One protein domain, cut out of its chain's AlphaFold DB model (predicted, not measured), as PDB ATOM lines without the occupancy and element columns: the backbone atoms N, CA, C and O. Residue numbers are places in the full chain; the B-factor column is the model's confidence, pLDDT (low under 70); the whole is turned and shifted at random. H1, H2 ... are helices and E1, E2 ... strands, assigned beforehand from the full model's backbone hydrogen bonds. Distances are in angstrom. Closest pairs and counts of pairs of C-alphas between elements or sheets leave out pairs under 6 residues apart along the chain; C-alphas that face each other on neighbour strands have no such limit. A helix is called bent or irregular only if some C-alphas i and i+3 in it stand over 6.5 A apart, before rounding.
ATOM      1  N   ILE A 164      59.275 -43.426  51.535       95.31
ATOM      2  CA  ILE A 164      59.742 -43.596  50.159       95.31
ATOM      3  C   ILE A 164      58.610 -43.900  49.187       95.31
ATOM      4  O   ILE A 164      58.753 -43.551  48.027       95.31
ATOM      5  N   ALA A 165      57.489 -44.473  49.634       95.88
ATOM      6  CA  ALA A 165      56.338 -44.746  48.774       95.88
ATOM      7  C   ALA A 165      55.013 -44.584  49.527       95.88
ATOM      8  O   ALA A 165      54.906 -44.985  50.683       95.88
ATOM      9  N   LEU A 166      53.996 -44.062  48.838       96.25
ATOM     10  CA  LEU A 166      52.615 -43.963  49.311       96.25
ATOM     11  C   LEU A 166      51.689 -44.534  48.232       96.25
ATOM     12  O   LEU A 166      51.756 -44.120  47.074       96.25
ATOM     13  N   ASN A 167      50.830 -45.476  48.606       95.56
ATOM     14  CA  ASN A 167      49.969 -46.204  47.674       95.56
ATOM     15  C   ASN A 167      48.516 -46.168  48.130       95.56
ATOM     16  O   ASN A 167      48.253 -46.310  49.323       95.56
ATOM     17  N   ILE A 168      47.589 -46.022  47.180       95.19
ATOM     18  CA  ILE A 168      46.148 -46.174  47.405       95.19
ATOM     19  C   ILE A 168      45.703 -47.494  46.784       95.19
ATOM     20  O   ILE A 168      46.104 -47.825  45.668       95.19
ATOM     21  N   PHE A 169      44.845 -48.215  47.492       91.19
ATOM     22  CA  PHE A 169      44.248 -49.458  47.029       91.19
ATOM     23  C   PHE A 169      42.736 -49.305  46.875       91.19
ATOM     24  O   PHE A 169      42.097 -48.711  47.755       91.19
ATOM     25  N   PRO A 170      42.159 -49.868  45.797       86.88
ATOM     26  CA  PRO A 170      40.720 -49.958  45.664       86.88
ATOM     27  C   PRO A 170      40.131 -50.894  46.737       86.88
ATOM     28  O   PRO A 170      40.864 -51.655  47.388       86.88
ATOM     29  N   PRO A 171      38.806 -50.848  46.948       72.75
ATOM     30  CA  PRO A 171      38.152 -51.608  48.004       72.75
ATOM     31  C   PRO A 171      38.442 -53.104  47.881       72.75
ATOM     32  O   PRO A 171      38.378 -53.676  46.799       72.75
ATOM     33  N   SER A 172      38.716 -53.757  49.009       73.62
ATOM     34  CA  SER A 172      38.962 -55.207  49.095       73.62
ATOM     35  C   SER A 172      40.177 -55.752  48.323       73.62
ATOM     36  O   SER A 172      40.413 -56.949  48.391       73.62
ATOM     37  N   TYR A 173      41.004 -54.938  47.654       79.75
ATOM     38  CA  TYR A 173      42.162 -55.464  46.905       79.75
ATOM     39  C   TYR A 173      43.107 -56.297  47.787       79.75
ATOM     40  O   TYR A 173      43.524 -57.393  47.432       79.75
ATOM     41  N   LEU A 174      43.383 -55.800  48.996       81.31
ATOM     42  CA  LEU A 174      44.281 -56.440  49.960       81.31
ATOM     43  C   LEU A 174      43.617 -57.562  50.787       81.31
ATOM     44  O   LEU A 174      44.191 -57.984  51.793       81.31
ATOM     45  N   THR A 175      42.406 -58.013  50.433       73.50
ATOM     46  CA  THR A 175      41.777 -59.188  51.066       73.50
ATOM     47  C   THR A 175      42.048 -60.480  50.300       73.50
ATOM     48  O   THR A 175      41.936 -61.559  50.882       73.50
ATOM     49  N   ASP A 176      42.433 -60.377  49.027       74.81
ATOM     50  CA  ASP A 176      42.823 -61.509  48.197       74.81
ATOM     51  C   ASP A 176      44.308 -61.858  48.401       74.81
ATOM     52  O   ASP A 176      45.173 -60.982  48.454       74.81
ATOM     53  N   ALA A 177      44.606 -63.150  48.553       76.38
ATOM     54  CA  ALA A 177      45.949 -63.618  48.885       76.38
ATOM     55  C   ALA A 177      46.960 -63.424  47.742       76.38
ATOM     56  O   ALA A 177      48.122 -63.122  48.020       76.38
ATOM     57  N   ASP A 178      46.526 -63.552  46.486       80.69
ATOM     58  CA  ASP A 178      47.387 -63.385  45.314       80.69
ATOM     59  C   ASP A 178      47.714 -61.892  45.122       80.69
ATOM     60  O   ASP A 178      48.869 -61.515  44.905       80.69
ATOM     61  N   ASN A 179      46.727 -61.014  45.331       82.75
ATOM     62  CA  ASN A 179      46.927 -59.560  45.326       82.75
ATOM     63  C   ASN A 179      47.831 -59.083  46.475       82.75
ATOM     64  O   ASN A 179      48.678 -58.201  46.294       82.75
ATOM     65  N   VAL A 180      47.714 -59.698  47.656       82.62
ATOM     66  CA  VAL A 180      48.637 -59.456  48.774       82.62
ATOM     67  C   VAL A 180      50.066 -59.880  48.416       82.62
ATOM     68  O   VAL A 180      50.999 -59.150  48.749       82.62
ATOM     69  N   GLN A 181      50.255 -60.999  47.712       84.62
ATOM     70  CA  GLN A 181      51.578 -61.438  47.257       84.62
ATOM     71  C   GLN A 181      52.196 -60.456  46.248       84.62
ATOM     72  O   GLN A 181      53.375 -60.122  46.357       84.62
ATOM     73  N   LEU A 182      51.403 -59.928  45.309       91.06
ATOM     74  CA  LEU A 182      51.862 -58.896  44.370       91.06
ATOM     75  C   LEU A 182      52.306 -57.620  45.092       91.06
ATOM     76  O   LEU A 182      53.336 -57.040  44.753       91.06
ATOM     77  N   TYR A 183      51.567 -57.195  46.120       92.44
ATOM     78  CA  TYR A 183      51.966 -56.033  46.909       92.44
ATOM     79  C   TYR A 183      53.239 -56.283  47.736       92.44
ATOM     80  O   TYR A 183      54.066 -55.384  47.870       92.44
ATOM     81  N   GLN A 184      53.445 -57.500  48.247       89.81
ATOM     82  CA  GLN A 184      54.693 -57.866  48.927       89.81
ATOM     83  C   GLN A 184      55.897 -57.778  47.987       89.81
ATOM     84  O   GLN A 184      56.895 -57.162  48.355       89.81
ATOM     85  N   GLN A 185      55.772 -58.284  46.756       91.50
ATOM     86  CA  GLN A 185      56.830 -58.165  45.752       91.50
ATOM     87  C   GLN A 185      57.137 -56.698  45.416       91.50
ATOM     88  O   GLN A 185      58.299 -56.315  45.311       91.50
ATOM     89  N   TYR A 186      56.110 -55.851  45.309       95.06
ATOM     90  CA  TYR A 186      56.316 -54.414  45.132       95.06
ATOM     91  C   TYR A 186      57.111 -53.789  46.288       95.06
ATOM     92  O   TYR A 186      58.013 -52.985  46.047       95.06
ATOM     93  N   ILE A 187      56.798 -54.144  47.541       94.00
ATOM     94  CA  ILE A 187      57.547 -53.659  48.710       94.00
ATOM     95  C   ILE A 187      59.017 -54.083  48.599       94.00
ATOM     96  O   ILE A 187      59.897 -53.242  48.772       94.00
ATOM     97  N   GLU A 188      59.283 -55.352  48.286       92.81
ATOM     98  CA  GLU A 188      60.642 -55.880  48.106       92.81
ATOM     99  C   GLU A 188      61.426 -55.108  47.044       92.81
ATOM    100  O   GLU A 188      62.524 -54.619  47.327       92.81
ATOM    101  N   ASP A 189      60.838 -54.924  45.860       94.62
ATOM    102  CA  ASP A 189      61.467 -54.238  44.732       94.62
ATOM    103  C   ASP A 189      61.799 -52.778  45.074       94.62
ATOM    104  O   ASP A 189      62.921 -52.315  44.847       94.62
ATOM    105  N   VAL A 190      60.850 -52.055  45.677       95.81
ATOM    106  CA  VAL A 190      61.017 -50.646  46.058       95.81
ATOM    107  C   VAL A 190      62.063 -50.475  47.159       95.81
ATOM    108  O   VAL A 190      62.875 -49.542  47.115       95.81
ATOM    109  N   VAL A 191      62.072 -51.367  48.154       95.06
ATOM    110  CA  VAL A 191      63.078 -51.352  49.222       95.06
ATOM    111  C   VAL A 191      64.459 -51.676  48.639       95.06
ATOM    112  O   VAL A 191      65.434 -50.991  48.961       95.06
ATOM    113  N   GLN A 192      64.557 -52.661  47.743       95.12
ATOM    114  CA  GLN A 192      65.809 -53.047  47.093       95.12
ATOM    115  C   GLN A 192      66.368 -51.915  46.226       95.12
ATOM    116  O   GLN A 192      67.572 -51.625  46.279       95.12
ATOM    117  N   GLU A 193      65.511 -51.249  45.451       95.19
ATOM    118  CA  GLU A 193      65.871 -50.081  44.650       95.19
ATOM    119  C   GLU A 193      66.438 -48.974  45.544       95.19
ATOM    120  O   GLU A 193      67.553 -48.490  45.315       95.19
ATOM    121  N   TYR A 194      65.729 -48.626  46.622       95.69
ATOM    122  CA  TYR A 194      66.162 -47.547  47.500       95.69
ATOM    123  C   TYR A 194      67.478 -47.865  48.224       95.69
ATOM    124  O   TYR A 194      68.374 -47.019  48.280       95.69
ATOM    125  N   VAL A 195      67.664 -49.097  48.709       94.75
ATOM    126  CA  VAL A 195      68.941 -49.538  49.303       94.75
ATOM    127  C   VAL A 195      70.076 -49.497  48.271       94.75
ATOM    128  O   VAL A 195      71.199 -49.109  48.600       94.75
ATOM    129  N   THR A 196      69.806 -49.846  47.011       94.50
ATOM    130  CA  THR A 196      70.792 -49.748  45.920       94.50
ATOM    131  C   THR A 196      71.222 -48.299  45.684       94.50
ATOM    132  O   THR A 196      72.416 -48.020  45.542       94.50
ATOM    133  N   ILE A 197      70.275 -47.359  45.716       92.94
ATOM    134  CA  ILE A 197      70.560 -45.922  45.636       92.94
ATOM    135  C   ILE A 197      71.428 -45.481  46.818       92.94
ATOM    136  O   ILE A 197      72.450 -44.824  46.598       92.94
ATOM    137  N   GLN A 198      71.092 -45.884  48.049       92.56
ATOM    138  CA  GLN A 198      71.899 -45.562  49.231       92.56
ATOM    139  C   GLN A 198      73.343 -46.065  49.090       92.56
ATOM    140  O   GLN A 198      74.279 -45.292  49.294       92.56
ATOM    141  N   LYS A 199      73.540 -47.315  48.642       92.12
ATOM    142  CA  LYS A 199      74.872 -47.898  48.375       92.12
ATOM    143  C   LYS A 199      75.691 -47.103  47.352       92.12
ATOM    144  O   LYS A 199      76.917 -47.117  47.413       92.12
ATOM    145  N   SER A 200      75.033 -46.424  46.409       89.31
ATOM    146  CA  SER A 200      75.699 -45.587  45.400       89.31
ATOM    147  C   SER A 200      76.130 -44.204  45.914       89.31
ATOM    148  O   SER A 200      76.937 -43.540  45.261       89.31
ATOM    149  N   GLY A 201      75.656 -43.799  47.099       77.31
ATOM    150  CA  GLY A 201      76.243 -42.715  47.883       77.31
ATOM    151  C   GLY A 201      75.395 -41.464  48.103       77.31
ATOM    152  O   GLY A 201      75.864 -40.619  48.857       77.31
ATOM    153  N   LEU A 202      74.197 -41.303  47.518       65.88
ATOM    154  CA  LEU A 202      73.328 -40.135  47.780       65.88
ATOM    155  C   LEU A 202      71.833 -40.420  47.493       65.88
ATOM    156  O   LEU A 202      71.379 -40.173  46.372       65.88
ATOM    157  N   PRO A 203      71.031 -40.889  48.466       78.12
ATOM    158  CA  PRO A 203      69.577 -40.843  48.329       78.12
ATOM    159  C   PRO A 203      69.093 -39.383  48.310       78.12
ATOM    160  O   PRO A 203      69.577 -38.541  49.066       78.12
ATOM    161  N   SER A 204      68.140 -39.069  47.430       79.06
ATOM    162  CA  SER A 204      67.532 -37.735  47.341       79.06
ATOM    163  C   SER A 204      66.341 -37.606  48.292       79.06
ATOM    164  O   SER A 204      65.554 -38.544  48.422       79.06
ATOM    165  N   THR A 205      66.124 -36.410  48.848       77.94
ATOM    166  CA  THR A 205      64.879 -36.035  49.551       77.94
ATOM    167  C   THR A 205      63.658 -35.990  48.624       77.94
ATOM    168  O   THR A 205      62.523 -35.876  49.082       77.94
ATOM    169  N   THR A 206      63.876 -36.098  47.311       82.94
ATOM    170  CA  THR A 206      62.837 -36.131  46.274       82.94
ATOM    171  C   THR A 206      62.627 -37.525  45.681       82.94
ATOM    172  O   THR A 206      61.926 -37.643  44.682       82.94
ATOM    173  N   TYR A 207      63.281 -38.564  46.213       89.44
ATOM    174  CA  TYR A 207      63.093 -39.919  45.697       89.44
ATOM    175  C   TYR A 207      61.644 -40.372  45.893       89.44
ATOM    176  O   TYR A 207      61.114 -40.267  47.005       89.44
ATOM    177  N   GLN A 208      61.060 -40.890  44.816       89.44
ATOM    178  CA  GLN A 208      59.790 -41.601  44.781       89.44
ATOM    179  C   GLN A 208      59.933 -42.724  43.740       89.44
ATOM    180  O   GLN A 208      60.383 -42.428  42.629       89.44
ATOM    181  N   PRO A 209      59.613 -43.981  44.079       93.50
ATOM    182  CA  PRO A 209      59.547 -45.067  43.115       93.50
ATOM    183  C   PRO A 209      58.291 -44.920  42.251       93.50
ATOM    184  O   PRO A 209      57.419 -44.086  42.520       93.50
ATOM    185  N   ASP A 210      58.163 -45.793  41.256       92.62
ATOM    186  CA  ASP A 210      56.890 -45.982  40.571       92.62
ATOM    187  C   ASP A 210      55.780 -46.330  41.584       92.62
ATOM    188  O   ASP A 210      55.993 -47.049  42.571       92.62
ATOM    189  N   SER A 211      54.571 -45.809  41.351       91.19
ATOM    190  CA  SER A 211      53.406 -46.180  42.157       91.19
ATOM    191  C   SER A 211      53.093 -47.664  41.978       91.19
ATOM    192  O   SER A 211      53.403 -48.251  40.935       91.19
ATOM    193  N   PHE A 212      52.418 -48.273  42.958       94.06
ATOM    194  CA  PHE A 212      52.024 -49.678  42.859       94.06
ATOM    195  C   PHE A 212      51.261 -49.990  41.561       94.06
ATOM    196  O   PHE A 212      51.543 -50.997  40.930       94.06
ATOM    197  N   GLN A 213      50.365 -49.110  41.102       90.69
ATOM    198  CA  GLN A 213      49.615 -49.312  39.853       90.69
ATOM    199  C   GLN A 213      50.528 -49.360  38.612       90.69
ATOM    200  O   GLN A 213      50.336 -50.191  37.718       90.69
ATOM    201  N   VAL A 214      51.533 -48.479  38.553       91.69
ATOM    202  CA  VAL A 214      52.507 -48.449  37.450       91.69
ATOM    203  C   VAL A 214      53.382 -49.700  37.489       91.69
ATOM    204  O   VAL A 214      53.544 -50.362  36.463       91.69
ATOM    205  N   TRP A 215      53.876 -50.066  38.672       95.94
ATOM    206  CA  TRP A 215      54.654 -51.288  38.859       95.94
ATOM    207  C   TRP A 215      53.840 -52.545  38.518       95.94
ATOM    208  O   TRP A 215      54.336 -53.422  37.808       95.94
ATOM    209  N   LEU A 216      52.573 -52.616  38.942       94.94
ATOM    210  CA  LEU A 216      51.681 -53.752  38.703       94.94
ATOM    211  C   LEU A 216      51.452 -53.962  37.204       94.94
ATOM    212  O   LEU A 216      51.514 -55.091  36.727       94.94
ATOM    213  N   SER A 217      51.302 -52.873  36.446       92.62
ATOM    214  CA  SER A 217      51.159 -52.910  34.983       92.62
ATOM    215  C   SER A 217      52.365 -53.523  34.258       92.62
ATOM    216  O   SER A 217      52.231 -53.981  33.122       92.62
ATOM    217  N   ALA A 218      53.545 -53.514  34.883       94.06
ATOM    218  CA  ALA A 218      54.772 -54.072  34.322       94.06
ATOM    219  C   ALA A 218      55.100 -55.484  34.840       94.06
ATOM    220  O   ALA A 218      55.810 -56.218  34.149       94.06
ATOM    221  N   ASN A 219      54.599 -55.866  36.020       92.75
ATOM    222  CA  ASN A 219      55.067 -57.049  36.753       92.75
ATOM    223  C   ASN A 219      53.972 -58.067  37.114       92.75
ATOM    224  O   ASN A 219      54.303 -59.191  37.488       92.75
ATOM    225  N   GLY A 220      52.688 -57.720  36.990       86.94
ATOM    226  CA  GLY A 220      51.579 -58.583  37.400       86.94
ATOM    227  C   GLY A 220      50.347 -58.479  36.504       86.94
ATOM    228  O   GLY A 220      50.365 -57.849  35.448       86.94
ATOM    229  N   ASP A 221      49.271 -59.144  36.928       81.56
ATOM    230  CA  ASP A 221      47.952 -58.998  36.314       81.56
ATOM    231  C   ASP A 221      47.250 -57.771  36.906       81.56
ATOM    232  O   ASP A 221      47.154 -57.620  38.123       81.56
ATOM    233  N   THR A 222      46.766 -56.882  36.043       85.94
ATOM    234  CA  THR A 222      46.031 -55.684  36.458       85.94
ATOM    235  C   THR A 222      44.524 -55.915  36.528       85.94
ATOM    236  O   THR A 222      43.817 -55.035  37.006       85.94
ATOM    237  N   ALA A 223      44.008 -57.063  36.071       77.50
ATOM    238  CA  ALA A 223      42.573 -57.297  35.912       77.50
ATOM    239  C   ALA A 223      41.773 -57.069  37.205       77.50
ATOM    240  O   ALA A 223      40.761 -56.371  37.174       77.50
ATOM    241  N   ASP A 224      42.247 -57.601  38.334       74.44
ATOM    242  CA  ASP A 224      41.588 -57.429  39.632       74.44
ATOM    243  C   ASP A 224      41.634 -55.976  40.106       74.44
ATOM    244  O   ASP A 224      40.621 -55.430  40.541       74.44
ATOM    245  N   PHE A 225      42.798 -55.328  39.990       83.94
ATOM    246  CA  PHE A 225      42.962 -53.933  40.395       83.94
ATOM    247  C   PHE A 225      42.024 -53.024  39.593       83.94
ATOM    248  O   PHE A 225      41.241 -52.279  40.176       83.94
ATOM    249  N   GLU A 226      42.037 -53.149  38.265       83.56
ATOM    250  CA  GLU A 226      41.183 -52.373  37.362       83.56
ATOM    251  C   GLU A 226      39.695 -52.669  37.612       83.56
ATOM    252  O   GLU A 226      38.888 -51.745  37.718       83.56
ATOM    253  N   SER A 227      39.320 -53.939  37.814       78.12
ATOM    254  CA  SER A 227      37.938 -54.308  38.143       78.12
ATOM    255  C   SER A 227      37.461 -53.702  39.464       78.12
ATOM    256  O   SER A 227      36.273 -53.418  39.594       78.12
ATOM    257  N   LEU A 228      38.346 -53.529  40.446       80.31
ATOM    258  CA  LEU A 228      38.007 -52.948  41.747       80.31
ATOM    259  C   LEU A 228      38.044 -51.410  41.741       80.31
ATOM    260  O   LEU A 228      37.532 -50.786  42.670       80.31
ATOM    261  N   THR A 229      38.599 -50.788  40.696       86.12
ATOM    262  CA  THR A 229      38.465 -49.340  40.444       86.12
ATOM    263  C   THR A 229      37.164 -48.959  39.730       86.12
ATOM    264  O   THR A 229      36.794 -47.781  39.713       86.12
ATOM    265  N   GLU A 230      36.427 -49.939  39.191       83.94
ATOM    266  CA  GLU A 230      35.055 -49.743  38.727       83.94
ATOM    267  C   GLU A 230      34.076 -49.807  39.906       83.94
ATOM    268  O   GLU A 230      33.754 -50.867  40.443       83.94
ATOM    269  N   LEU A 231      33.589 -48.636  40.307       81.50
ATOM    270  CA  LEU A 231      32.658 -48.457  41.405       81.50
ATOM    271  C   LEU A 231      31.238 -48.236  40.887       81.50
ATOM    272  O   LEU A 231      30.987 -47.583  39.879       81.50
ATOM    273  N   PHE A 232      30.276 -48.734  41.643       78.88
ATOM    274  CA  PHE A 232      28.861 -48.439  41.449       78.88
ATOM    275  C   PHE A 232      28.408 -47.354  42.418       78.88
ATOM    276  O   PHE A 232      29.070 -47.161  43.435       78.88
ATOM    277  N   ILE A 233      27.253 -46.730  42.167       77.69
ATOM    278  CA  ILE A 233      26.672 -45.710  43.059       77.69
ATOM    279  C   ILE A 233      26.423 -46.288  44.467       77.69
ATOM    280  O   ILE A 233      25.397 -46.923  44.721       77.69
ATOM    281  N   ALA A 234      27.387 -46.095  45.366       70.56
ATOM    282  CA  ALA A 234      27.405 -46.516  46.762       70.56
ATOM    283  C   ALA A 234      28.542 -45.788  47.513       70.56
ATOM    284  O   ALA A 234      29.053 -44.763  47.054       70.56
ATOM    285  N   SER A 235      28.946 -46.335  48.658       76.44
ATOM    286  CA  SER A 235      30.126 -45.889  49.388       76.44
ATOM    287  C   SER A 235      31.100 -47.043  49.608       76.44
ATOM    288  O   SER A 235      30.681 -48.193  49.741       76.44
ATOM    289  N   TYR A 236      32.394 -46.731  49.640       77.50
ATOM    290  CA  TYR A 236      33.471 -47.707  49.746       77.50
ATOM    291  C   TYR A 236      34.639 -47.154  50.557       77.50
ATOM    292  O   TYR A 236      34.993 -45.984  50.437       77.50
ATOM    293  N   GLN A 237      35.298 -48.020  51.323       84.00
ATOM    294  CA  GLN A 237      36.539 -47.677  52.009       84.00
ATOM    295  C   GLN A 237      37.736 -47.959  51.095       84.00
ATOM    296  O   GLN A 237      37.998 -49.116  50.753       84.00
ATOM    297  N   LEU A 238      38.477 -46.913  50.727       86.75
ATOM    298  CA  LEU A 238      39.810 -47.057  50.142       86.75
ATOM    299  C   LEU A 238      40.838 -47.302  51.249       86.75
ATOM    300  O   LEU A 238      40.603 -46.968  52.412       86.75
ATOM    301  N   ALA A 239      41.994 -47.854  50.887       86.88
ATOM    302  CA  ALA A 239      43.119 -47.989  51.809       86.88
ATOM    303  C   ALA A 239      44.331 -47.201  51.312       86.88
ATOM    304  O   ALA A 239      44.620 -47.220  50.120       86.88
ATOM    305  N   ALA A 240      45.064 -46.561  52.224       93.69
ATOM    306  CA  ALA A 240      46.379 -45.984  51.950       93.69
ATOM    307  C   ALA A 240      47.463 -46.722  52.742       93.69
ATOM    308  O   ALA A 240      47.292 -46.976  53.938       93.69
ATOM    309  N   ARG A 241      48.568 -47.071  52.076       92.88
ATOM    310  CA  ARG A 241      49.735 -47.733  52.674       92.88
ATOM    311  C   ARG A 241      51.011 -46.957  52.381       92.88
ATOM    312  O   ARG A 241      51.264 -46.584  51.234       92.88
ATOM    313  N   ALA A 242      51.824 -46.764  53.410       94.44
ATOM    314  CA  ALA A 242      53.092 -46.054  53.343       94.44
ATOM    315  C   ALA A 242      54.268 -47.008  53.586       94.44
ATOM    316  O   ALA A 242      54.199 -47.858  54.472       94.44
ATOM    317  N   ILE A 243      55.349 -46.846  52.821       95.12
ATOM    318  CA  ILE A 243      56.601 -47.595  52.980       95.12
ATOM    319  C   ILE A 243      57.692 -46.628  53.426       95.12
ATOM    320  O   ILE A 243      58.037 -45.691  52.700       95.12
ATOM    321  N   TYR A 244      58.258 -46.880  54.601       94.56
ATOM    322  CA  TYR A 244      59.349 -46.111  55.190       94.56
ATOM    323  C   TYR A 244      60.637 -46.924  55.152       94.56
ATOM    324  O   TYR A 244      60.626 -48.087  55.549       94.56
ATOM    325  N   VAL A 245      61.747 -46.319  54.725       94.06
ATOM    326  CA  VAL A 245      63.076 -46.956  54.746       94.06
ATOM    327  C   VAL A 245      64.096 -45.978  55.299       94.06
ATOM    328  O   VAL A 245      64.302 -44.905  54.731       94.06
ATOM    329  N   ASP A 246      64.766 -46.359  56.380       92.06
ATOM    330  CA  ASP A 246      65.793 -45.517  56.985       92.06
ATOM    331  C   ASP A 246      67.044 -45.437  56.100       92.06
ATOM    332  O   ASP A 246      67.414 -46.380  55.388       92.06
ATOM    333  N   LEU A 247      67.722 -44.296  56.158       90.25
ATOM    334  CA  LEU A 247      69.096 -44.185  55.706       90.25
ATOM    335  C   LEU A 247      69.972 -44.979  56.667       90.25
ATOM    336  O   LEU A 247      69.909 -44.832  57.887       90.25
ATOM    337  N   MET A 248      70.803 -45.838  56.097       88.38
ATOM    338  CA  MET A 248      71.669 -46.709  56.869       88.38
ATOM    339  C   MET A 248      73.128 -46.270  56.734       88.38
ATOM    340  O   MET A 248      73.574 -45.933  55.635       88.38
ATOM    341  N   PRO A 249      73.922 -46.303  57.819       85.19
ATOM    342  CA  PRO A 249      75.360 -46.104  57.721       85.19
ATOM    343  C   PRO A 249      75.989 -47.138  56.780       85.19
ATOM    344  O   PRO A 249      75.543 -48.287  56.707       85.19
ATOM    345  N   GLN A 250      77.079 -46.751  56.112       85.44
ATOM    346  CA  GLN A 250      77.735 -47.575  55.088       85.44
ATOM    347  C   GLN A 250      78.061 -48.996  55.570       85.44
ATOM    348  O   GLN A 250      77.899 -49.950  54.822       85.44
ATOM    349  N   SER A 251      78.442 -49.163  56.839       85.19
ATOM    350  CA  SER A 251      78.730 -50.483  57.412       85.19
ATOM    351  C   SER A 251      77.533 -51.439  57.412       85.19
ATOM    352  O   SER A 251      77.734 -52.649  57.368       85.19
ATOM    353  N   LEU A 252      76.302 -50.923  57.496       88.50
ATOM    354  CA  LEU A 252      75.083 -51.728  57.382       88.50
ATOM    355  C   LEU A 252      74.732 -51.985  55.925       88.50
ATOM    356  O   LEU A 252      74.411 -53.115  55.575       88.50
ATOM    357  N   LEU A 253      74.881 -50.971  55.070       90.88
ATOM    358  CA  LEU A 253      74.694 -51.128  53.631       90.88
ATOM    359  C   LEU A 253      75.614 -52.219  53.061       90.88
ATOM    360  O   LEU A 253      75.155 -53.073  52.305       90.88
ATOM    361  N   ASP A 254      76.882 -52.245  53.473       89.31
ATOM    362  CA  ASP A 254      77.872 -53.243  53.055       89.31
ATOM    363  C   ASP A 254      77.525 -54.673  53.516       89.31
ATOM    364  O   ASP A 254      77.989 -55.641  52.913       89.31
ATOM    365  N   ALA A 255      76.712 -54.826  54.568       87.94
ATOM    366  CA  ALA A 255      76.278 -56.125  55.090       87.94
ATOM    367  C   ALA A 255      75.059 -56.709  54.348       87.94
ATOM    368  O   ALA A 255      74.721 -57.883  54.543       87.94
ATOM    369  N   ILE A 256      74.396 -55.905  53.512       91.19
ATOM    370  CA  ILE A 256      73.245 -56.325  52.713       91.19
ATOM    371  C   ILE A 256      73.749 -56.967  51.421       91.19
ATOM    372  O   ILE A 256      74.373 -56.304  50.590       91.19
ATOM    373  N   ASP A 257      73.413 -58.233  51.215       91.00
ATOM    374  CA  ASP A 257      73.637 -58.971  49.974       91.00
ATOM    375  C   ASP A 257      72.270 -59.346  49.404       91.00
ATOM    376  O   ASP A 257      71.557 -60.111  50.033       91.00
ATOM    377  N   PHE A 258      71.885 -58.810  48.244       90.94
ATOM    378  CA  PHE A 258      70.573 -59.101  47.646       90.94
ATOM    379  C   PHE A 258      70.452 -60.535  47.108       90.94
ATOM    380  O   PHE A 258      69.384 -60.926  46.662       90.94
ATOM    381  N   SER A 259      71.543 -61.312  47.104       88.81
ATOM    382  CA  SER A 259      71.491 -62.754  46.836       88.81
ATOM    383  C   SER A 259      71.261 -63.604  48.091       88.81
ATOM    384  O   SER A 259      71.140 -64.819  47.979       88.81
ATOM    385  N   ASP A 260      71.238 -62.980  49.274       84.81
ATOM    386  CA  ASP A 260      70.761 -63.591  50.511       84.81
ATOM    387  C   ASP A 260      69.257 -63.364  50.605       84.81
ATOM    388  O   ASP A 260      68.820 -62.229  50.759       84.81
ATOM    389  N   ASP A 261      68.486 -64.439  50.565       78.69
ATOM    390  CA  ASP A 261      67.028 -64.428  50.704       78.69
ATOM    391  C   ASP A 261      66.585 -63.604  51.949       78.69
ATOM    392  O   ASP A 261      65.660 -62.801  51.924       78.69
ATOM    393  N   ASN A 262      67.363 -63.603  53.039       79.12
ATOM    394  CA  ASN A 262      67.016 -62.847  54.252       79.12
ATOM    395  C   ASN A 262      67.442 -61.371  54.247       79.12
ATOM    396  O   ASN A 262      67.463 -60.740  55.313       79.12
ATOM    397  N   TRP A 263      67.836 -60.801  53.106       86.81
ATOM    398  CA  TRP A 263      68.422 -59.459  53.048       86.81
ATOM    399  C   TRP A 263      67.511 -58.376  53.638       86.81
ATOM    400  O   TRP A 263      68.019 -57.452  54.278       86.81
ATOM    401  N   LEU A 264      66.189 -58.515  53.504       86.19
ATOM    402  CA  LEU A 264      65.210 -57.578  54.064       86.19
ATOM    403  C   LEU A 264      65.313 -57.441  55.585       86.19
ATOM    404  O   LEU A 264      65.150 -56.343  56.108       86.19
ATOM    405  N   THR A 265      65.673 -58.508  56.307       82.50
ATOM    406  CA  THR A 265      65.848 -58.452  57.774       82.50
ATOM    407  C   THR A 265      66.990 -57.531  58.204       82.50
ATOM    408  O   THR A 265      67.048 -57.084  59.352       82.50
ATOM    409  N   LYS A 266      67.915 -57.240  57.283       86.56
ATOM    410  CA  LYS A 266      69.062 -56.347  57.476       86.56
ATOM    411  C   LYS A 266      68.750 -54.907  57.062       86.56
ATOM    412  O   LYS A 266      69.645 -54.065  57.110       86.56
ATOM    413  N   VAL A 267      67.506 -54.618  56.678       89.25
ATOM    414  CA  VAL A 267      67.034 -53.284  56.309       89.25
ATOM    415  C   VAL A 267      66.082 -52.771  57.378       89.25
ATOM    416  O   VAL A 267      65.138 -53.451  57.768       89.25
ATOM    417  N   SER A 268      66.296 -51.538  57.835       88.88
ATOM    418  CA  SER A 268      65.304 -50.859  58.670       88.88
ATOM    419  C   SER A 268      64.213 -50.264  57.781       88.88
ATOM    420  O   SER A 268      64.322 -49.125  57.322       88.88
ATOM    421  N   PHE A 269      63.178 -51.059  57.504       91.25
ATOM    422  CA  PHE A 269      61.987 -50.612  56.785       91.25
ATOM    423  C   PHE A 269      60.704 -50.953  57.542       91.25
ATOM    424  O   PHE A 269      60.677 -51.881  58.349       91.25
ATOM    425  N   ASN A 270      59.640 -50.194  57.280       90.44
ATOM    426  CA  ASN A 270      58.305 -50.449  57.816       90.44
ATOM    427  C   ASN A 270      57.246 -50.166  56.740       90.44
ATOM    428  O   ASN A 270      57.324 -49.150  56.051       90.44
ATOM    429  N   GLU A 271      56.248 -51.044  56.631       90.75
ATOM    430  CA  GLU A 271      54.993 -50.770  55.925       90.75
ATOM    431  C   GLU A 271      53.923 -50.436  56.963       90.75
ATOM    432  O   GLU A 271      53.797 -51.122  57.983       90.75
ATOM    433  N   VAL A 272      53.192 -49.349  56.735       90.81
ATOM    434  CA  VAL A 272      52.202 -48.844  57.684       90.81
ATOM    435  C   VAL A 272      50.891 -48.564  56.965       90.81
ATOM    436  O   VAL A 272      50.861 -47.917  55.917       90.81
ATOM    437  N   ASN A 273      49.785 -49.014  57.562       89.56
ATOM    438  CA  ASN A 273      48.450 -48.603  57.149       89.56
ATOM    439  C   ASN A 273      48.220 -47.142  57.544       89.56
ATOM    440  O   ASN A 273      48.034 -46.837  58.719       89.56
ATOM    441  N   THR A 274      48.198 -46.252  56.561       92.88
ATOM    442  CA  THR A 274      48.030 -44.812  56.762       92.88
ATOM    443  C   THR A 274      46.661 -44.325  56.316       92.88
ATOM    444  O   THR A 274      46.453 -43.127  56.182       92.88
ATOM    445  N   THR A 275      45.688 -45.221  56.131       89.69
ATOM    446  CA  THR A 275      44.337 -44.862  55.665       89.69
ATOM    447  C   THR A 275      43.700 -43.751  56.504       89.69
ATOM    448  O   THR A 275      43.188 -42.784  55.950       89.69
ATOM    449  N   LEU A 276      43.798 -43.849  57.832       88.81
ATOM    450  CA  LEU A 276      43.267 -42.854  58.767       88.81
ATOM    451  C   LEU A 276      44.277 -41.766  59.176       88.81
ATOM    452  O   LEU A 276      44.008 -41.000  60.098       88.81
ATOM    453  N   LEU A 277      45.431 -41.695  58.509       93.56
ATOM    454  CA  LEU A 277      46.519 -40.752  58.814       93.56
ATOM    455  C   LEU A 277      46.847 -39.852  57.616       93.56
ATOM    456  O   LEU A 277      47.159 -38.678  57.784       93.56
ATOM    457  N   ALA A 278      46.728 -40.380  56.397       95.69
ATOM    458  CA  ALA A 278      46.867 -39.622  55.167       95.69
ATOM    459  C   ALA A 278      45.749 -38.583  55.028       95.69
ATOM    460  O   ALA A 278      44.636 -38.757  55.535       95.69
ATOM    461  N   ASN A 279      46.053 -37.504  54.313       96.25
ATOM    462  CA  ASN A 279      45.070 -36.508  53.918       96.25
ATOM    463  C   ASN A 279      44.442 -36.903  52.585       96.25
ATOM    464  O   ASN A 279      45.151 -37.173  51.616       96.25
ATOM    465  N   TRP A 280      43.115 -36.911  52.541       96.94
ATOM    466  CA  TRP A 280      42.340 -37.321  51.377       96.94
ATOM    467  C   TRP A 280      41.660 -36.138  50.707       96.94
ATOM    468  O   TRP A 280      41.176 -35.223  51.375       96.94
ATOM    469  N   ARG A 281      41.592 -36.175  49.377       96.69
ATOM    470  CA  ARG A 281      40.785 -35.235  48.594       96.69
ATOM    471  C   ARG A 281      40.370 -35.826  47.255       96.69
ATOM    472  O   ARG A 281      40.982 -36.775  46.764       96.69
ATOM    473  N   VAL A 282      39.365 -35.210  46.663       95.75
ATOM    474  CA  VAL A 282      38.955 -35.418  45.273       95.75
ATOM    475  C   VAL A 282      39.741 -34.448  44.381       95.75
ATOM    476  O   VAL A 282      40.211 -33.414  44.861       95.75
ATOM    477  N   GLU A 283      39.959 -34.794  43.113       94.81
ATOM    478  CA  GLU A 283      40.455 -33.833  42.117       94.81
ATOM    479  C   GLU A 283      39.478 -32.661  41.955       94.81
ATOM    480  O   GLU A 283      38.259 -32.846  41.927       94.81
ATOM    481  N   ASP A 284      40.013 -31.457  41.754       90.81
ATOM    482  CA  ASP A 284      39.194 -30.285  41.460       90.81
ATOM    483  C   ASP A 284      38.327 -30.525  40.209       90.81
ATOM    484  O   ASP A 284      38.829 -30.659  39.089       90.81
ATOM    485  N   GLY A 285      37.004 -30.517  40.393       88.62
ATOM    486  CA  GLY A 285      36.030 -30.737  39.319       88.62
ATOM    487  C   GLY A 285      35.483 -32.163  39.215       88.62
ATOM    488  O   GLY A 285      34.581 -32.382  38.406       88.62
ATOM    489  N   ASP A 286      35.956 -33.096  40.046       90.88
ATOM    490  CA  ASP A 286      35.400 -34.452  40.151       90.88
ATOM    491  C   ASP A 286      34.342 -34.595  41.267       90.88
ATOM    492  O   ASP A 286      33.721 -35.654  41.392       90.88
ATOM    493  N   ASP A 287      34.065 -33.517  42.013       89.12
ATOM    494  CA  ASP A 287      33.083 -33.464  43.113       89.12
ATOM    495  C   ASP A 287      31.648 -33.795  42.671       89.12
ATOM    496  O   ASP A 287      30.812 -34.187  43.478       89.12
ATOM    497  N   ASP A 288      31.341 -33.657  41.378       87.62
ATOM    498  CA  ASP A 288      30.048 -34.066  40.825       87.62
ATOM    499  C   ASP A 288      29.891 -35.603  40.803       87.62
ATOM    500  O   ASP A 288      28.767 -36.104  40.754       87.62
ATOM    501  N   TYR A 289      30.997 -36.360  40.806       88.00
ATOM    502  CA  TYR A 289      31.015 -37.823  40.675       88.00
ATOM    503  C   TYR A 289      31.303 -38.546  41.981       88.00
ATOM    504  O   TYR A 289      30.771 -39.641  42.185       88.00
ATOM    505  N   LEU A 290      32.141 -37.979  42.844       89.56
ATOM    506  CA  LEU A 290      32.503 -38.600  44.107       89.56
ATOM    507  C   LEU A 290      32.860 -37.577  45.185       89.56
ATOM    508  O   LEU A 290      33.331 -36.485  44.899       89.56
ATOM    509  N   GLU A 291      32.665 -37.981  46.434       88.00
ATOM    510  CA  GLU A 291      33.146 -37.308  47.640       88.00
ATOM    511  C   GLU A 291      34.065 -38.272  48.396       88.00
ATOM    512  O   GLU A 291      33.860 -39.486  48.345       88.00
ATOM    513  N   VAL A 292      35.055 -37.757  49.128       91.88
ATOM    514  CA  VAL A 292      35.900 -38.562  50.022       91.88
ATOM    515  C   VAL A 292      35.990 -37.909  51.392       91.88
ATOM    516  O   VAL A 292      36.145 -36.692  51.501       91.88
ATOM    517  N   THR A 293      35.890 -38.706  52.453       88.19
ATOM    518  CA  THR A 293      36.031 -38.195  53.818       88.19
ATOM    519  C   THR A 293      37.486 -37.883  54.159       88.19
ATOM    520  O   THR A 293      38.413 -38.587  53.748       88.19
ATOM    521  N   ASN A 294      37.677 -36.818  54.937       90.94
ATOM    522  CA  ASN A 294      38.969 -36.398  55.470       90.94
ATOM    523  C   ASN A 294      38.791 -35.666  56.814       90.94
ATOM    524  O   ASN A 294      39.129 -34.490  56.949       90.94
ATOM    525  N   GLU A 295      38.164 -36.325  57.787       86.44
ATOM    526  CA  GLU A 295      37.916 -35.740  59.112       86.44
ATOM    527  C   GLU A 295      39.222 -35.520  59.898       86.44
ATOM    528  O   GLU A 295      40.216 -36.188  59.616       86.44
ATOM    529  N   PRO A 296      39.282 -34.605  60.881       88.38
ATOM    530  CA  PRO A 296      40.431 -34.496  61.786       88.38
ATOM    531  C   PRO A 296      40.818 -35.845  62.415       88.38
ATOM    532  O   PRO A 296      39.969 -36.711  62.612       88.38
ATOM    533  N   VAL A 297      42.112 -36.039  62.691       88.75
ATOM    534  CA  VAL A 297      42.605 -37.258  63.351       88.75
ATOM    535  C   VAL A 297      42.164 -37.252  64.813       88.75
ATOM    536  O   VAL A 297      42.462 -36.309  65.536       88.75
ATOM    537  N   GLU A 298      41.500 -38.317  65.253       84.50
ATOM    538  CA  GLU A 298      40.963 -38.473  66.610       84.50
ATOM    539  C   GLU A 298      41.470 -39.770  67.265       84.50
ATOM    540  O   GLU A 298      42.045 -40.639  66.608       84.50
ATOM    541  N   THR A 299      41.243 -39.931  68.572       83.88
ATOM    542  CA  THR A 299      41.649 -41.151  69.296       83.88
ATOM    543  C   THR A 299      40.901 -42.395  68.796       83.88
ATOM    544  O   THR A 299      39.671 -42.475  68.879       83.88
ATOM    545  N   ILE A 300      41.624 -43.426  68.357       72.56
ATOM    546  CA  ILE A 300      41.023 -44.712  67.981       72.56
ATOM    547  C   ILE A 300      40.836 -45.557  69.243       72.56
ATOM    548  O   ILE A 300      41.798 -45.979  69.875       72.56
ATOM    549  N   VAL A 301      39.580 -45.808  69.617       68.31
ATOM    550  CA  VAL A 301      39.245 -46.463  70.896       68.31
ATOM    551  C   VAL A 301      39.510 -47.972  70.868       68.31
ATOM    552  O   VAL A 301      39.923 -48.540  71.877       68.31
ATOM    553  N   ASP A 302      39.265 -48.620  69.727       66.19
ATOM    554  CA  ASP A 302      39.464 -50.061  69.528       66.19
ATOM    555  C   ASP A 302      39.997 -50.322  68.107       66.19
ATOM    556  O   ASP A 302      39.226 -50.653  67.202       66.19
ATOM    557  N   PRO A 303      41.305 -50.119  67.860       62.41
ATOM    558  CA  PRO A 303      41.885 -50.272  66.524       62.41
ATOM    559  C   PRO A 303      41.838 -51.716  66.003       62.41
ATOM    560  O   PRO A 303      41.855 -51.921  64.789       62.41
ATOM    561  N   ASP A 304      41.749 -52.713  66.889       62.12
ATOM    562  CA  ASP A 304      41.774 -54.131  66.516       62.12
ATOM    563  C   ASP A 304      40.418 -54.625  65.986       62.12
ATOM    564  O   ASP A 304      40.376 -55.515  65.127       62.12
ATOM    565  N   ASN A 305      39.312 -54.038  66.463       57.12
ATOM    566  CA  ASN A 305      37.958 -54.460  66.086       57.12
ATOM    567  C   ASN A 305      37.125 -53.372  65.402       57.12
ATOM    568  O   ASN A 305      36.148 -53.694  64.728       57.12
ATOM    569  N   ASN A 306      37.486 -52.097  65.556       61.72
ATOM    570  CA  ASN A 306      36.698 -50.967  65.074       61.72
ATOM    571  C   ASN A 306      37.576 -49.804  64.585       61.72
ATOM    572  O   ASN A 306      37.378 -48.647  64.956       61.72
ATOM    573  N   PHE A 307      38.552 -50.117  63.727       63.16
ATOM    574  CA  PHE A 307      39.515 -49.141  63.216       63.16
ATOM    575  C   PHE A 307      38.863 -47.881  62.619       63.16
ATOM    576  O   PHE A 307      39.293 -46.777  62.920       63.16
ATOM    577  N   PHE A 308      37.791 -48.035  61.836       66.94
ATOM    578  CA  PHE A 308      37.083 -46.932  61.165       66.94
ATOM    579  C   PHE A 308      35.956 -46.299  62.005       66.94
ATOM    580  O   PHE A 308      35.161 -45.523  61.484       66.94
ATOM    581  N   GLY A 309      35.827 -46.664  63.285       59.53
ATOM    582  CA  GLY A 309      34.652 -46.326  64.090       59.53
ATOM    583  C   GLY A 309      34.676 -44.975  64.801       59.53
ATOM    584  O   GLY A 309      33.620 -44.532  65.248       59.53
ATOM    585  N   THR A 310      35.843 -44.338  64.944       65.12
ATOM    586  CA  THR A 310      35.957 -43.028  65.614       65.12
ATOM    587  C   THR A 310      35.744 -41.872  64.637       65.12
ATOM    588  O   THR A 310      34.971 -40.964  64.924       65.12
ATOM    589  N   TYR A 311      36.455 -41.894  63.510       70.62
ATOM    590  CA  TYR A 311      36.466 -40.834  62.504       70.62
ATOM    591  C   TYR A 311      36.671 -41.438  61.113       70.62
ATOM    592  O   TYR A 311      37.178 -42.555  60.971       70.62
ATOM    593  N   SER A 312      36.262 -40.705  60.080       78.31
ATOM    594  CA  SER A 312      36.253 -41.169  58.697       78.31
ATOM    595  C   SER A 312      37.301 -40.459  57.839       78.31
ATOM    596  O   SER A 312      37.301 -39.234  57.687       78.31
ATOM    597  N   ARG A 313      38.176 -41.255  57.217       86.94
ATOM    598  CA  ARG A 313      39.114 -40.821  56.176       86.94
ATOM    599  C   ARG A 313      39.214 -41.868  55.070       86.94
ATOM    600  O   ARG A 313      39.206 -43.070  55.345       86.94
ATOM    601  N   GLY A 314      39.316 -41.424  53.818       85.38
ATOM    602  CA  GLY A 314      39.424 -42.320  52.660       85.38
ATOM    603  C   GLY A 314      38.148 -43.114  52.360       85.38
ATOM    604  O   GLY A 314      38.187 -44.073  51.585       85.38
ATOM    605  N   TYR A 315      37.020 -42.735  52.967       84.31
ATOM    606  CA  TYR A 315      35.713 -43.305  52.670       84.31
ATOM    607  C   TYR A 315      35.099 -42.530  51.506       84.31
ATOM    608  O   TYR A 315      34.760 -41.352  51.638       84.31
ATOM    609  N   VAL A 316      35.006 -43.177  50.348       85.50
ATOM    610  CA  VAL A 316      34.512 -42.576  49.109       85.50
ATOM    611  C   VAL A 316      33.019 -42.822  48.982       85.50
ATOM    612  O   VAL A 316      32.570 -43.955  49.123       85.50
ATOM    613  N   THR A 317      32.253 -41.785  48.659       81.44
ATOM    614  CA  THR A 317      30.847 -41.888  48.254       81.44
ATOM    615  C   THR A 317      30.727 -41.467  46.801       81.44
ATOM    616  O   THR A 317      31.044 -40.339  46.449       81.44
ATOM    617  N   THR A 318      30.269 -42.369  45.942       84.00
ATOM    618  CA  THR A 318      30.029 -42.076  44.523       84.00
ATOM    619  C   THR A 318      28.627 -41.488  44.345       84.00
ATOM    620  O   THR A 318      27.656 -42.054  44.850       84.00
ATOM    621  N   LEU A 319      28.511 -40.376  43.622       83.25
ATOM    622  CA  LEU A 319      27.289 -39.574  43.520       83.25
ATOM    623  C   LEU A 319      26.535 -39.791  42.208       83.25
ATOM    624  O   LEU A 319      25.306 -39.877  42.197       83.25
ATOM    625  N   GLN A 320      27.264 -39.887  41.096       82.94
ATOM    626  CA  GLN A 320      26.679 -40.084  39.775       82.94
ATOM    627  C   GLN A 320      27.643 -40.808  38.840       82.94
ATOM    628  O   GLN A 320      28.853 -40.833  39.051       82.94
ATOM    629  N   GLU A 321      27.093 -41.352  37.762       82.81
ATOM    630  CA  GLU A 321      27.868 -42.043  36.738       82.81
ATOM    631  C   GLU A 321      28.867 -41.127  36.047       82.81
ATOM    632  O   GLU A 321      28.529 -40.041  35.568       82.81
ATOM    633  N   SER A 322      30.080 -41.633  35.874       78.19
ATOM    634  CA  SER A 322      31.065 -41.030  34.999       78.19
ATOM    635  C   SER A 322      30.714 -41.392  33.550       78.19
ATOM    636  O   SER A 322      31.135 -42.417  33.018       78.19
ATOM    637  N   ALA A 323      29.870 -40.573  32.916       57.12
ATOM    638  CA  ALA A 323      29.149 -40.883  31.672       57.12
ATOM    639  C   ALA A 323      30.010 -41.181  30.413       57.12
ATOM    640  O   ALA A 323      29.461 -41.441  29.339       57.12
ATOM    641  N   SER A 324      31.348 -41.133  30.487       55.78
ATOM    642  CA  SER A 324      32.256 -41.561  29.410       55.78
ATOM    643  C   SER A 324      33.679 -41.801  29.930       55.78
ATOM    644  O   SER A 324      34.050 -41.230  30.948       55.78
ATOM    645  N   ALA A 325      34.514 -42.522  29.170       50.66
ATOM    646  CA  ALA A 325      35.946 -42.735  29.449       50.66
ATOM    647  C   ALA A 325      36.796 -41.444  29.602       50.66
ATOM    648  O   ALA A 325      37.987 -41.534  29.878       50.66
ATOM    649  N   ALA A 326      36.215 -40.257  29.386       50.69
ATOM    650  CA  ALA A 326      36.854 -38.960  29.611       50.69
ATOM    651  C   ALA A 326      36.593 -38.371  31.014       50.69
ATOM    652  O   ALA A 326      37.281 -37.431  31.395       50.69
ATOM    653  N   ALA A 327      35.620 -38.900  31.762       62.06
ATOM    654  CA  ALA A 327      35.429 -38.607  33.179       62.06
ATOM    655  C   ALA A 327      35.966 -39.816  33.946       62.06
ATOM    656  O   ALA A 327      35.283 -40.824  34.079       62.06
ATOM    657  N   GLN A 328      37.226 -39.769  34.346       79.44
ATOM    658  CA  GLN A 328      37.812 -40.788  35.206       79.44
ATOM    659  C   GLN A 328      38.142 -40.106  36.524       79.44
ATOM    660  O   GLN A 328      39.246 -39.566  36.641       79.44
ATOM    661  N   PRO A 329      37.165 -40.013  37.444       91.19
ATOM    662  CA  PRO A 329      37.345 -39.202  38.623       91.19
ATOM    663  C   PRO A 329      38.482 -39.739  39.493       91.19
ATOM    664  O   PRO A 329      38.691 -40.953  39.585       91.19
ATOM    665  N   ARG A 330      39.243 -38.835  40.109       94.12
ATOM    666  CA  ARG A 330      40.454 -39.189  40.860       94.12
ATOM    667  C   ARG A 330      40.328 -38.838  42.331       94.12
ATOM    668  O   ARG A 330      39.860 -37.764  42.706       94.12
ATOM    669  N   VAL A 331      40.823 -39.747  43.161       96.31
ATOM    670  CA  VAL A 331      41.004 -39.539  44.599       96.31
ATOM    671  C   VAL A 331      42.494 -39.505  44.900       96.31
ATOM    672  O   VAL A 331      43.257 -40.320  44.381       96.31
ATOM    673  N   PHE A 332      42.906 -38.574  45.750       97.31
ATOM    674  CA  PHE A 332      44.284 -38.397  46.185       97.31
ATOM    675  C   PHE A 332      44.454 -38.726  47.660       97.31
ATOM    676  O   PHE A 332      43.571 -38.441  48.469       97.31
ATOM    677  N   ALA A 333      45.636 -39.236  47.991       97.25
ATOM    678  CA  ALA A 333      46.143 -39.356  49.348       97.25
ATOM    679  C   ALA A 333      47.491 -38.633  49.433       97.25
ATOM    680  O   ALA A 333      48.352 -38.819  48.564       97.25
ATOM    681  N   THR A 334      47.677 -37.821  50.473       96.19
ATOM    682  CA  THR A 334      48.916 -37.069  50.696       96.19
ATOM    683  C   THR A 334      49.435 -37.183  52.123       96.19
ATOM    684  O   THR A 334      48.667 -37.297  53.079       96.19
ATOM    685  N   MET A 335      50.761 -37.158  52.262       95.25
ATOM    686  CA  MET A 335      51.488 -37.192  53.538       95.25
ATOM    687  C   MET A 335      52.821 -36.457  53.378       95.25
ATOM    688  O   MET A 335      53.414 -36.512  52.303       95.25
ATOM    689  N   THR A 336      53.337 -35.795  54.410       93.38
ATOM    690  CA  THR A 336      54.748 -35.367  54.413       93.38
ATOM    691  C   THR A 336      55.673 -36.570  54.613       93.38
ATOM    692  O   THR A 336      55.247 -37.639  55.056       93.38
ATOM    693  N   ARG A 337      56.951 -36.420  54.245       92.44
ATOM    694  CA  ARG A 337      57.922 -37.525  54.266       92.44
ATOM    695  C   ARG A 337      58.249 -38.019  55.678       92.44
ATOM    696  O   ARG A 337      58.554 -39.203  55.840       92.44
ATOM    697  N   TYR A 338      58.243 -37.107  56.647       92.56
ATOM    698  CA  TYR A 338      58.777 -37.320  57.991       92.56
ATOM    699  C   TYR A 338      57.670 -37.594  59.020       92.56
ATOM    700  O   TYR A 338      56.602 -38.110  58.688       92.56
ATOM    701  N   ASN A 339      57.947 -37.304  60.292       94.50
ATOM    702  CA  ASN A 339      57.131 -37.722  61.430       94.50
ATOM    703  C   ASN A 339      55.711 -37.124  61.419       94.50
ATOM    704  O   ASN A 339      54.755 -37.855  61.678       94.50
ATOM    705  N   SER A 340      55.563 -35.850  61.036       92.62
ATOM    706  CA  SER A 340      54.270 -35.139  60.979       92.62
ATOM    707  C   SER A 340      53.258 -35.804  60.042       92.62
ATOM    708  O   SER A 340      52.061 -35.845  60.324       92.62
ATOM    709  N   GLY A 341      53.736 -36.404  58.948       92.69
ATOM    710  CA  GLY A 341      52.886 -37.102  57.994       92.69
ATOM    711  C   GLY A 341      52.210 -38.306  58.637       92.69
ATOM    712  O   GLY A 341      51.040 -38.567  58.374       92.69
ATOM    713  N   LEU A 342      52.922 -39.014  59.518       92.94
ATOM    714  CA  LEU A 342      52.401 -40.200  60.190       92.94
ATOM    715  C   LEU A 342      51.498 -39.870  61.386       92.94
ATOM    716  O   LEU A 342      50.743 -40.734  61.809       92.94
ATOM    717  N   THR A 343      51.518 -38.640  61.901       91.94
ATOM    718  CA  THR A 343      50.553 -38.168  62.912       91.94
ATOM    719  C   THR A 343      49.317 -37.511  62.291       91.94
ATOM    720  O   THR A 343      48.371 -37.177  63.005       91.94
ATOM    721  N   PHE A 357      54.450 -36.091  49.793       92.56
ATOM    722  CA  PHE A 357      54.110 -37.215  48.938       92.56
ATOM    723  C   PHE A 357      52.656 -37.121  48.525       92.56
ATOM    724  O   PHE A 357      51.777 -36.853  49.343       92.56
ATOM    725  N   GLU A 358      52.414 -37.410  47.257       93.75
ATOM    726  CA  GLU A 358      51.085 -37.481  46.693       93.75
ATOM    727  C   GLU A 358      50.989 -38.703  45.796       93.75
ATOM    728  O   GLU A 358      51.876 -38.980  44.991       93.75
ATOM    729  N   THR A 359      49.889 -39.424  45.941       95.12
ATOM    730  CA  THR A 359      49.504 -40.506  45.046       95.12
ATOM    731  C   THR A 359      48.023 -40.362  44.731       95.12
ATOM    732  O   THR A 359      47.276 -39.726  45.480       95.12
ATOM    733  N   SER A 360      47.593 -40.934  43.615       95.06
ATOM    734  CA  SER A 360      46.205 -40.862  43.176       95.06
ATOM    735  C   SER A 360      45.710 -42.214  42.713       95.06
ATOM    736  O   SER A 360      46.459 -42.940  42.059       95.06
ATOM    737  N   LEU A 361      44.436 -42.486  42.959       94.31
ATOM    738  CA  LEU A 361      43.713 -43.595  42.368       94.31
ATOM    739  C   LEU A 361      42.654 -43.045  41.421       94.31
ATOM    740  O   LEU A 361      41.827 -42.214  41.803       94.31
ATOM    741  N   THR A 362      42.700 -43.518  40.185       92.69
ATOM    742  CA  THR A 362      41.673 -43.242  39.191       92.69
ATOM    743  C   THR A 362      40.537 -44.244  39.352       92.69
ATOM    744  O   THR A 362      40.786 -45.442  39.457       92.69
ATOM    745  N   LEU A 363      39.301 -43.755  39.372       90.12
ATOM    746  CA  LEU A 363      38.092 -44.554  39.542       90.12
ATOM    747  C   LEU A 363      37.175 -44.377  38.329       90.12
ATOM    748  O   LEU A 363      37.265 -43.392  37.593       90.12
ATOM    749  N   SER A 364      36.253 -45.312  38.128       87.88
ATOM    750  CA  SER A 364      35.125 -45.138  37.208       87.88
ATOM    751  C   SER A 364      33.821 -45.425  37.931       87.88
ATOM    752  O   SER A 364      33.755 -46.396  38.677       87.88
ATOM    753  N   VAL A 365      32.788 -44.611  37.702       84.31
ATOM    754  CA  VAL A 365      31.479 -44.760  38.352       84.31
ATOM    755  C   VAL A 365      30.430 -45.195  37.331       84.31
ATOM    756  O   VAL A 365      30.179 -44.472  36.365       84.31
ATOM    757  N   SER A 366      29.783 -46.345  37.536       80.19
ATOM    758  CA  SER A 366      28.820 -46.920  36.583       80.19
ATOM    759  C   SER A 366      27.382 -47.025  37.116       80.19
ATOM    760  O   SER A 366      27.134 -47.114  38.325       80.19
ATOM    761  N   SER A 367      26.401 -47.010  36.191       60.62
ATOM    762  CA  SER A 367      24.993 -47.308  36.501       60.62
ATOM    763  C   SER A 367      24.884 -48.774  36.878       60.62
ATOM    764  O   SER A 367      24.817 -49.664  36.031       60.62
TER     765      SER A 367
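Overview. This is residues 164 to 343 and 357 to 367 of the 488 residues of an uncharacterized protein of Zobellella endophytica (UniProt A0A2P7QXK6). Two small sheets, E1 E4 E5 and E6 E9 E10, lie partly face to face with their strands crossed, and the long helix H1 covers the other face of the first sheet. At one end a third small sheet, E3 E8 E7, extends this core, with E3 running on into E4 and E7 beside E6, and the short pair E2 and E11 lies at that end too; H4 and H5 lie toward the opposite end. The 191 printed residues hold six named helices and eleven named strands, in the order E1 H1 H2 H3 E2 E3 E4 H4 H5 E5 E6 E7 E8 E9 H6 E10 E11, a mixed class of helices and strands. The three three-stranded sheets are antiparallel, and E2 and E11 are parallel. The whole is compact, with a radius of gyration of the C-alphas of 17.9 A and spans of 56 by 38 by 31 A.

Along the chain. E1, residues 164 to 169, begins at C-alpha 164 (59.742, -43.596, 50.159) and is 16.9 A long. H1, residues 177 to 200, is 35.0 A long and ends at C-alpha 200 (75.699, -45.587, 45.400). H2 is residues 212 to 219, H3 223 to 229, E2 230 to 232 and E3 235 to 237. E4, residues 239 to 245, is 20.2 A long. H4 is residues 250 to 253 and H5 261 to 266; H5 is irregular, with C-alphas 261 and 264 7.8 A apart. E5 is residues 269 to 273, E6 279 to 282, E7 290 to 294 and E8 313 to 318. E9, residues 330 to 336, is 20.1 A long; H6 is residues 339 to 343. E10, residues 357 to 362, is 16.9 A long, and E11, residues 364 to 366, ends at C-alpha 366 (28.820, -46.920, 36.583).

Arrangement. In the first sheet E4 is the inner strand, with N 167 and O 241 2.9 A apart toward E1 and N 242 and O 272 2.9 A toward E5. H1 is on this sheet, two layers with the helix on one face, at a height over the sheet of 9.7 A; it lies over E4 and runs along the strands, at 26 degrees to E4 on the local plane. The sheets E1 E4 E5 and E6 E9 E10 form a sandwich, two sheets face to face, their strands at 37 degrees; the closest C-alphas of E1 and E10, Ile 168 and Leu 361, are 6.2 A apart. E9 pairs with E6 through N 332 and O 281, 2.8 A, and with E10 through N 361 and O 331, 2.8 A. In the third sheet E8 pairs with E3 through N 236 and O 316, 2.8 A, and with E7, in a hairpin, through N 291 and O 317, 2.9 A. The closest C-alphas of E6 and E7, Trp 280 and Asn 294, are 5.4 A apart. E2 and E11 pair through N 231 and O 364, 2.8 A. H1 touches H2, with residues 182 to 186 alone, about perpendicular at 86 degrees; the closest C-alphas, Tyr 186 and Phe 212, are 6.8 A apart. H1 touches H4 with residues 195 to 199 alone, the C-alphas of Lys 199 and Leu 253 being the closest at 6.2 A. H1 and H5 are close but not clearly touching, with the closest C-alphas, Glu 188 and Leu 264, 7.7 A apart. H2 and H3 are near each other, with 5 pairs of C-alphas within 10 A. H6 only grazes the sheet E6 E9 E10, with residues 341 to 343. Every O i to N i+4 pair is within hydrogen-bond range in H1, H3 and H6; in H2 it is 3 of 4, in H5 0 of 2 with 2 of 3 O i to N i+3 pairs, and H4 is too short for such a pair.

Size, cuts and confidence. The two C-alphas farthest apart, those of Ser 251 and Ser 367, are 57.7 A apart. Residues 344 to 356 are cut out, and C-alphas 343 and 357 are 14.5 A apart across the cut. The long links are H1 to H2, E7 to E8 and E8 to E9. The mean pLDDT of the printed part is 85.8; residue 202, residues 301 to 310, residues 323 to 327 and residue 367 are under 70.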